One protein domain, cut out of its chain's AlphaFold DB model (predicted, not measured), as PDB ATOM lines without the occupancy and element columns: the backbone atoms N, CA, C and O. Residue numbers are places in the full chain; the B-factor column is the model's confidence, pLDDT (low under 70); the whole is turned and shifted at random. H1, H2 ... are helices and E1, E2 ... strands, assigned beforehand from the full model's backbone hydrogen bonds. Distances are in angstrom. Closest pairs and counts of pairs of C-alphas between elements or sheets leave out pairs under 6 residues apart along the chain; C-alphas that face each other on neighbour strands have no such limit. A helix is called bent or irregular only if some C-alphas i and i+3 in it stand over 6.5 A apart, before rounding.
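This is residues 257 to 322 of the 324 residues of an uncharacterized protein of Emiliania huxleyi (UniProt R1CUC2). A narrow ribbon of two parallel strands, E1 and E2, has the kinked helix H2 running beside it, with helix H1 at one end of the model and the short helix H3 at the other. Residues 257 to 264, of which 258 to 264 belong to H1, stick out free. The printed part has 66 residues, in the order H1, E1, H2, E2, H3; the class is mixed, helices and strands. It is loose, with a radius of gyration of the C-alphas of 14.1 A, and only just flat, spanning 37 by 29 by 16 A.

H1, residues 258 to 270, comes closest to E1, residues 275 to 280, at the C-alphas of Ala 269 and Thr 275, 7.3 A apart. H2, residues 285 to 303, is near E1, with 8 pairs of C-alphas within 10 A. H2 is irregular, C-alphas 297 and 300 being 7.5 A apart, with a kink of 43 degrees near residue 297. The closest C-alphas of H2 and E2, residues 307 to 312, are those of Arg 301 and Ala 307, 5.3 A apart. E1 and E2 are parallel at 16 degrees; N 277 and O 308 are 2.9 A apart and N 310 and O 277 2.8 A, within hydrogen-bond range. E1, H2 and E2 form a strand-helix-strand unit, two parallel neighbour strands with a helix between them in the chain, and its crossover is right-handed. H3, residues 317 to 322, is apart from H1, E1 and H2. Every O i to N i+4 pair is within range in H1, against 11 of 15 in H2 and 1 of 2 in H3.

H1 begins at C-alpha 258 (282.689, 223.123, 276.309) and is 18.0 A long. E1 and E2 each measure 16.3 A, H2 26.8 A and H3 9.2 A. H3 ends at C-alpha 322 (260.140, 217.139, 251.519).

The C-alphas of Ala 270 and His 318 are the farthest apart, 37.9 A. The printed part has no cut, and its four links are tight. Mean pLDDT of the printed part is 73.8; residues 257 to 259, 279 to 289 and 312 to 322 are under 70.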
ATOM      1  N   ASN A 257     281.850 227.085 277.609       67.19
ATOM      2  CA  ASN A 257     281.025 226.049 278.214       67.19
ATOM      3  C   ASN A 257     281.370 224.639 277.715       67.19
ATOM      4  O   ASN A 257     280.694 223.686 278.076       67.19
ATOM      5  N   ILE A 258     282.426 224.437 276.917       60.62
ATOM      6  CA  ILE A 258     282.689 223.123 276.309       60.62
ATOM      7  C   ILE A 258     282.870 222.028 277.361       60.62
ATOM      8  O   ILE A 258     282.315 220.941 277.220       60.62
ATOM      9  N   LYS A 259     283.577 222.318 278.462       67.38
ATOM     10  CA  LYS A 259     283.780 221.355 279.554       67.38
ATOM     11  C   LYS A 259     282.467 221.042 280.273       67.38
ATOM     12  O   LYS A 259     282.168 219.867 280.488       67.38
ATOM     13  N   SER A 260     281.675 222.059 280.617       77.69
ATOM     14  CA  SER A 260     280.383 221.871 281.290       77.69
ATOM     15  C   SER A 260     279.374 221.168 280.381       77.69
ATOM     16  O   SER A 260     278.746 220.203 280.809       77.69
ATOM     17  N   ASP A 261     279.292 221.544 279.108       74.62
ATOM     18  CA  ASP A 261     278.407 220.911 278.136       74.62
ATOM     19  C   ASP A 261     278.830 219.464 277.837       74.62
ATOM     20  O   ASP A 261     277.983 218.580 277.696       74.62
ATOM     21  N   CYS A 262     280.135 219.171 277.746       71.56
ATOM     22  CA  CYS A 262     280.640 217.799 277.633       71.56
ATOM     23  C   CYS A 262     280.269 216.964 278.862       71.56
ATOM     24  O   CYS A 262     279.819 215.828 278.708       71.56
ATOM     25  N   ASN A 263     280.397 217.518 280.069       80.50
ATOM     26  CA  ASN A 263     279.981 216.843 281.298       80.50
ATOM     27  C   ASN A 263     278.464 216.618 281.334       80.50
ATOM     28  O   ASN A 263     278.022 215.519 281.663       80.50
ATOM     29  N   ALA A 264     277.663 217.593 280.899       79.31
ATOM     30  CA  ALA A 264     276.215 217.449 280.777       79.31
ATOM     31  C   ALA A 264     275.828 216.360 279.760       79.31
ATOM     32  O   ALA A 264     274.927 215.561 280.023       79.31
ATOM     33  N   ARG A 265     276.535 216.266 278.623       77.88
ATOM     34  CA  ARG A 265     276.349 215.191 277.630       77.88
ATOM     35  C   ARG A 265     276.711 213.820 278.206       77.88
ATOM     36  O   ARG A 265     275.926 212.887 278.045       77.88
ATOM     37  N   LYS A 266     277.836 213.706 278.923       82.75
ATOM     38  CA  LYS A 266     278.252 212.469 279.613       82.75
ATOM     39  C   LYS A 266     277.239 212.046 280.679       82.75
ATOM     40  O   LYS A 266     276.803 210.901 280.670       82.75
ATOM     41  N   ALA A 267     276.800 212.967 281.535       89.94
ATOM     42  CA  ALA A 267     275.793 212.702 282.564       89.94
ATOM     43  C   ALA A 267     274.446 212.288 281.950       89.94
ATOM     44  O   ALA A 267     273.800 211.352 282.418       89.94
ATOM     45  N   ARG A 268     274.036 212.937 280.853       87.50
ATOM     46  CA  ARG A 268     272.833 212.571 280.096       87.50
ATOM     47  C   ARG A 268     272.928 211.152 279.529       87.50
ATOM     48  O   ARG A 268     271.955 210.407 279.632       87.50
ATOM     49  N   ALA A 269     274.074 210.793 278.948       82.81
ATOM     50  CA  ALA A 269     274.329 209.458 278.414       82.81
ATOM     51  C   ALA A 269     274.346 208.391 279.522       82.81
ATOM     52  O   ALA A 269     273.699 207.358 279.373       82.81
ATOM     53  N   ALA A 270     274.999 208.672 280.656       88.81
ATOM     54  CA  ALA A 270     275.006 207.795 281.830       88.81
ATOM     55  C   ALA A 270     273.587 207.563 282.379       88.81
ATOM     56  O   ALA A 270     273.215 206.437 282.692       88.81
ATOM     57  N   ALA A 271     272.755 208.608 282.389       91.75
ATOM     58  CA  ALA A 271     271.344 208.528 282.760       91.75
ATOM     59  C   ALA A 271     270.441 207.909 281.670       91.75
ATOM     60  O   ALA A 271     269.219 207.989 281.789       91.75
ATOM     61  N   ARG A 272     271.011 207.357 280.583       88.31
ATOM     62  CA  ARG A 272     270.303 206.761 279.429       88.31
ATOM     63  C   ARG A 272     269.204 207.652 278.838       88.31
ATOM     64  O   ARG A 272     268.233 207.172 278.259       88.31
ATOM     65  N   LYS A 273     269.356 208.971 278.968       87.94
ATOM     66  CA  LYS A 273     268.403 209.938 278.419       87.94
ATOM     67  C   LYS A 273     268.553 210.018 276.890       87.94
ATOM     68  O   LYS A 273     269.654 209.807 276.378       87.94
ATOM     69  N   PRO A 274     267.492 210.414 276.159       86.50
ATOM     70  CA  PRO A 274     267.494 210.418 274.696       86.50
ATOM     71  C   PRO A 274     268.683 211.188 274.099       86.50
ATOM     72  O   PRO A 274     268.918 212.342 274.485       86.50
ATOM     73  N   THR A 275     269.420 210.595 273.156       82.56
ATOM     74  CA  THR A 275     270.518 211.278 272.448       82.56
ATOM     75  C   THR A 275     269.957 212.391 271.570       82.56
ATOM     76  O   THR A 275     269.101 212.125 270.736       82.56
ATOM     77  N   ARG A 276     270.435 213.628 271.727       81.38
ATOM     78  CA  ARG A 276     270.007 214.757 270.891       81.38
ATOM     79  C   ARG A 276     270.995 214.963 269.753       81.38
ATOM     80  O   ARG A 276     272.181 215.139 270.018       81.38
ATOM     81  N   VAL A 277     270.503 214.965 268.523       75.44
ATOM     82  CA  VAL A 277     271.291 215.229 267.317       75.44
ATOM     83  C   VAL A 277     270.711 216.463 266.648       75.44
ATOM     84  O   VAL A 277     269.527 216.485 266.339       75.44
ATOM     85  N   LEU A 278     271.534 217.492 266.452       71.50
ATOM     86  CA  LEU A 278     271.191 218.649 265.633       71.50
ATOM     87  C   LEU A 278     271.907 218.498 264.296       71.50
ATOM     88  O   LEU A 278     273.135 218.465 264.259       71.50
ATOM     89  N   CYS A 279     271.146 218.411 263.213       69.44
ATOM     90  CA  CYS A 279     271.675 218.362 261.861       69.44
ATOM     91  C   CYS A 279     271.241 219.631 261.125       69.44
ATOM     92  O   CYS A 279     270.051 219.869 260.906       69.44
ATOM     93  N   SER A 280     272.213 220.481 260.795       65.69
ATOM     94  CA  SER A 280     272.000 221.630 259.919       65.69
ATOM     95  C   SER A 280     272.044 221.173 258.466       65.69
ATOM     96  O   SER A 280     273.029 220.565 258.049       65.69
ATOM     97  N   VAL A 281     271.002 221.497 257.707       64.75
ATOM     98  CA  VAL A 281     270.873 221.173 256.287       64.75
ATOM     99  C   VAL A 281     271.211 222.425 255.481       64.75
ATOM    100  O   VAL A 281     270.537 223.446 255.603       64.75
ATOM    101  N   GLY A 282     272.274 222.358 254.682       59.81
ATOM    102  CA  GLY A 282     272.662 223.422 253.758       59.81
ATOM    103  C   GLY A 282     271.764 223.495 252.515       59.81
ATOM    104  O   GLY A 282     271.011 222.572 252.206       59.81
ATOM    105  N   GLY A 283     271.853 224.605 251.776       54.03
ATOM    106  CA  GLY A 283     271.050 224.859 250.569       54.03
ATOM    107  C   GLY A 283     271.499 224.139 249.295       54.03
ATOM    108  O   GLY A 283     270.745 224.102 248.312       54.03
ATOM    109  N   ALA A 284     272.710 223.577 249.295       55.31
ATOM    110  CA  ALA A 284     273.214 222.734 248.218       55.31
ATOM    111  C   ALA A 284     272.665 221.309 248.402       55.31
ATOM    112  O   ALA A 284     272.832 220.700 249.460       55.31
ATOM    113  N   GLY A 285     271.990 220.777 247.380       51.03
ATOM    114  CA  GLY A 285     271.272 219.494 247.427       51.03
ATOM    115  C   GLY A 285     272.117 218.260 247.784       51.03
ATOM    116  O   GLY A 285     271.549 217.215 248.093       51.03
ATOM    117  N   ALA A 286     273.447 218.388 247.823       51.06
ATOM    118  CA  ALA A 286     274.423 217.341 248.135       51.06
ATOM    119  C   ALA A 286     274.235 216.683 249.513       51.06
ATOM    120  O   ALA A 286     274.718 215.577 249.727       51.06
ATOM    121  N   GLN A 287     273.533 217.320 250.456       60.03
ATOM    122  CA  GLN A 287     273.295 216.738 251.784       60.03
ATOM    123  C   GLN A 287     271.997 215.922 251.881       60.03
ATOM    124  O   GLN A 287     271.768 215.277 252.900       60.03
ATOM    125  N   LYS A 288     271.148 215.904 250.843       65.56
ATOM    126  CA  LYS A 288     269.832 215.240 250.879       65.56
ATOM    127  C   LYS A 288     269.944 213.739 251.155       65.56
ATOM    128  O   LYS A 288     269.328 213.258 252.100       65.56
ATOM    129  N   THR A 289     270.724 213.012 250.351       67.81
ATOM    130  CA  THR A 289     270.870 211.549 250.475       67.81
ATOM    131  C   THR A 289     271.405 211.177 251.851       67.81
ATOM    132  O   THR A 289     270.795 210.372 252.550       67.81
ATOM    133  N   PHE A 290     272.458 211.870 252.291       72.38
ATOM    134  CA  PHE A 290     273.036 211.702 253.619       72.38
ATOM    135  C   PHE A 290     272.016 211.947 254.743       72.38
ATOM    136  O   PHE A 290     271.904 211.138 255.660       72.38
ATOM    137  N   VAL A 291     271.232 213.030 254.674       75.50
ATOM    138  CA  VAL A 291     270.218 213.347 255.695       75.50
ATOM    139  C   VAL A 291     269.091 212.310 255.699       75.50
ATOM    140  O   VAL A 291     268.674 211.876 256.770       75.50
ATOM    141  N   CYS A 292     268.620 211.860 254.533       78.69
ATOM    142  CA  CYS A 292     267.599 210.814 254.445       78.69
ATOM    143  C   CYS A 292     268.092 209.475 255.013       78.69
ATOM    144  O   CYS A 292     267.356 208.809 255.741       78.69
ATOM    145  N   GLU A 293     269.328 209.077 254.711       80.50
ATOM    146  CA  GLU A 293     269.942 207.867 255.265       80.50
ATOM    147  C   GLU A 293     270.158 207.979 256.774       80.50
ATOM    148  O   GLU A 293     269.830 207.046 257.506       80.50
ATOM    149  N   LEU A 294     270.603 209.142 257.259       81.31
ATOM    150  CA  LEU A 294     270.728 209.427 258.687       81.31
ATOM    151  C   LEU A 294     269.375 209.299 259.403       81.31
ATOM    152  O   LEU A 294     269.294 208.645 260.442       81.31
ATOM    153  N   ILE A 295     268.303 209.875 258.845       84.69
ATOM    154  CA  ILE A 295     266.947 209.769 259.407       84.69
ATOM    155  C   ILE A 295     266.501 208.303 259.455       84.69
ATOM    156  O   ILE A 295     266.046 207.847 260.504       84.69
ATOM    157  N   ARG A 296     266.668 207.548 258.361       86.75
ATOM    158  CA  ARG A 296     266.304 206.119 258.300       86.75
ATOM    159  C   ARG A 296     267.079 205.292 259.322       86.75
ATOM    160  O   ARG A 296     266.469 204.537 260.073       86.75
ATOM    161  N   ALA A 297     268.392 205.486 259.412       85.75
ATOM    162  CA  ALA A 297     269.244 204.802 260.383       85.75
ATOM    163  C   ALA A 297     268.873 205.145 261.839       85.75
ATOM    164  O   ALA A 297     269.065 204.338 262.748       85.75
ATOM    165  N   MET A 298     268.325 206.339 262.080       84.69
ATOM    166  CA  MET A 298     267.897 206.783 263.407       84.69
ATOM    167  C   MET A 298     266.427 206.480 263.730       84.69
ATOM    168  O   MET A 298     266.045 206.609 264.896       84.69
ATOM    169  N   ALA A 299     265.613 206.054 262.758       88.38
ATOM    170  CA  ALA A 299     264.157 205.953 262.884       88.38
ATOM    171  C   ALA A 299     263.718 205.093 264.079       88.38
ATOM    172  O   ALA A 299     262.949 205.552 264.923       88.38
ATOM    173  N   GLU A 300     264.279 203.891 264.235       90.88
ATOM    174  CA  GLU A 300     263.931 203.021 265.367       90.88
ATOM    175  C   GLU A 300     264.347 203.601 266.723       90.88
ATOM    176  O   GLU A 300     263.724 203.335 267.755       90.88
ATOM    177  N   ARG A 301     265.449 204.358 266.760       89.06
ATOM    178  CA  ARG A 301     265.931 204.986 267.994       89.06
ATOM    179  C   ARG A 301     265.042 206.156 268.391       89.06
ATOM    180  O   ARG A 301     264.829 206.346 269.589       89.06
ATOM    181  N   ILE A 302     264.531 206.893 267.407       88.00
ATOM    182  CA  ILE A 302     263.564 207.980 267.591       88.00
ATOM    183  C   ILE A 302     262.220 207.410 268.053       88.00
ATOM    184  O   ILE A 302     261.701 207.860 269.070       88.00
ATOM    185  N   ALA A 303     261.708 206.368 267.390       89.62
ATOM    186  CA  ALA A 303     260.436 205.725 267.737       89.62
ATOM    187  C   ALA A 303     260.425 205.175 269.173       89.62
ATOM    188  O   ALA A 303     259.454 205.340 269.903       89.62
ATOM    189  N   ARG A 304     261.540 204.584 269.620       90.12
ATOM    190  CA  ARG A 304     261.714 204.095 271.001       90.12
ATOM    191  C   ARG A 304     262.033 205.201 272.018       90.12
ATOM    192  O   ARG A 304     262.359 204.901 273.163       90.12
ATOM    193  N   GLY A 305     262.037 206.471 271.607       86.19
ATOM    194  CA  GLY A 305     262.347 207.618 272.467       86.19
ATOM    195  C   GLY A 305     263.807 207.700 272.925       86.19
ATOM    196  O   GLY A 305     264.147 208.539 273.747       86.19
ATOM    197  N   SER A 306     264.704 206.863 272.400       86.19
ATOM    198  CA  SER A 306     266.129 206.826 272.772       86.19
ATOM    199  C   SER A 306     266.991 207.859 272.028       86.19
ATOM    200  O   SER A 306     268.160 208.066 272.371       86.19
ATOM    201  N   ALA A 307     266.429 208.531 271.020       84.00
ATOM    202  CA  ALA A 307     267.056 209.616 270.277       84.00
ATOM    203  C   ALA A 307     266.041 210.712 269.917       84.00
ATOM    204  O   ALA A 307     264.858 210.449 269.740       84.00
ATOM    205  N   GLN A 308     266.525 211.943 269.794       84.12
ATOM    206  CA  GLN A 308     265.789 213.116 269.344       84.12
ATOM    207  C   GLN A 308     266.613 213.784 268.242       84.12
ATOM    208  O   GLN A 308     267.746 214.204 268.488       84.12
ATOM    209  N   LEU A 309     266.052 213.872 267.041       81.19
ATOM    210  CA  LEU A 309     266.679 214.519 265.893       81.19
ATOM    211  C   LEU A 309     266.048 215.898 265.683       81.19
ATOM    212  O   LEU A 309     264.830 216.017 265.593       81.19
ATOM    213  N   LEU A 310     266.881 216.932 265.628       75.75
ATOM    214  CA  LEU A 310     266.504 218.295 265.288       75.75
ATOM    215  C   LEU A 310     267.112 218.623 263.927       75.75
ATOM    216  O   LEU A 310     268.331 218.568 263.759       75.75
ATOM    217  N   LEU A 311     266.261 218.958 262.963       75.56
ATOM    218  CA  LEU A 311     266.670 219.349 261.620       75.56
ATOM    219  C   LEU A 311     266.566 220.869 261.505       75.56
ATOM    220  O   LEU A 311     265.491 221.432 261.694       75.56
ATOM    221  N   ASN A 312     267.681 221.533 261.212       69.88
ATOM    222  CA  ASN A 312     267.712 222.969 260.955       69.88
ATOM    223  C   ASN A 312     267.966 223.209 259.464       69.88
ATOM    224  O   ASN A 312     269.107 223.109 259.017       69.88
ATOM    225  N   ALA A 313     266.914 223.515 258.706       64.38
ATOM    226  CA  ALA A 313     266.995 223.767 257.266       64.38
ATOM    227  C   ALA A 313     267.245 225.244 256.894       64.38
ATOM    228  O   ALA A 313     267.269 225.565 255.704       64.38
ATOM    229  N   GLY A 314     267.420 226.142 257.877       63.78
ATOM    230  CA  GLY A 314     267.531 227.585 257.634       63.78
ATOM    231  C   GLY A 314     266.372 228.128 256.785       63.78
ATOM    232  O   GLY A 314     265.232 227.689 256.938       63.78
ATOM    233  N   ASP A 315     266.678 229.022 255.840       53.03
ATOM    234  CA  ASP A 315     265.699 229.652 254.936       53.03
ATOM    235  C   ASP A 315     265.283 228.760 253.745       53.03
ATOM    236  O   ASP A 315     264.511 229.162 252.870       53.03
ATOM    237  N   HIS A 316     265.766 227.515 253.679       57.78
ATOM    238  CA  HIS A 316     265.479 226.589 252.583       57.78
ATOM    239  C   HIS A 316     264.151 225.852 252.805       57.78
ATOM    240  O   HIS A 316     264.106 224.633 252.978       57.78
ATOM    241  N   THR A 317     263.043 226.593 252.766       51.84
ATOM    242  CA  THR A 317     261.673 226.086 252.990       51.84
ATOM    243  C   THR A 317     261.285 224.898 252.096       51.84
ATOM    244  O   THR A 317     260.478 224.060 252.507       51.84
ATOM    245  N   HIS A 318     261.898 224.742 250.914       55.69
ATOM    246  CA  HIS A 318     261.680 223.570 250.057       55.69
ATOM    247  C   HIS A 318     262.196 222.257 250.673       55.69
ATOM    248  O   HIS A 318     261.685 221.188 250.345       55.69
ATOM    249  N   ASN A 319     263.227 222.310 251.527       51.06
ATOM    250  CA  ASN A 319     263.803 221.130 252.179       51.06
ATOM    251  C   ASN A 319     262.898 220.657 253.317       51.06
ATOM    252  O   ASN A 319     262.689 219.459 253.468       51.06
ATOM    253  N   ALA A 320     262.294 221.592 254.057       48.59
ATOM    254  CA  ALA A 320     261.361 221.276 255.136       48.59
ATOM    255  C   ALA A 320     260.117 220.515 254.637       48.59
ATOM    256  O   ALA A 320     259.726 219.530 255.247       48.59
ATOM    257  N   ARG A 321     259.544 220.911 253.488       50.59
ATOM    258  CA  ARG A 321     258.341 220.270 252.909       50.59
ATOM    259  C   ARG A 321     258.557 218.855 252.365       50.59
ATOM    260  O   ARG A 321     257.586 218.152 252.129       50.59
ATOM    261  N   ARG A 322     259.802 218.462 252.081       49.69
ATOM    262  CA  ARG A 322     260.140 217.139 251.519       49.69
ATOM    263  C   ARG A 322     260.629 216.147 252.585       49.69
ATOM    264  O   ARG A 322     260.869 214.990 252.257       49.69
TER     265      ARG A 322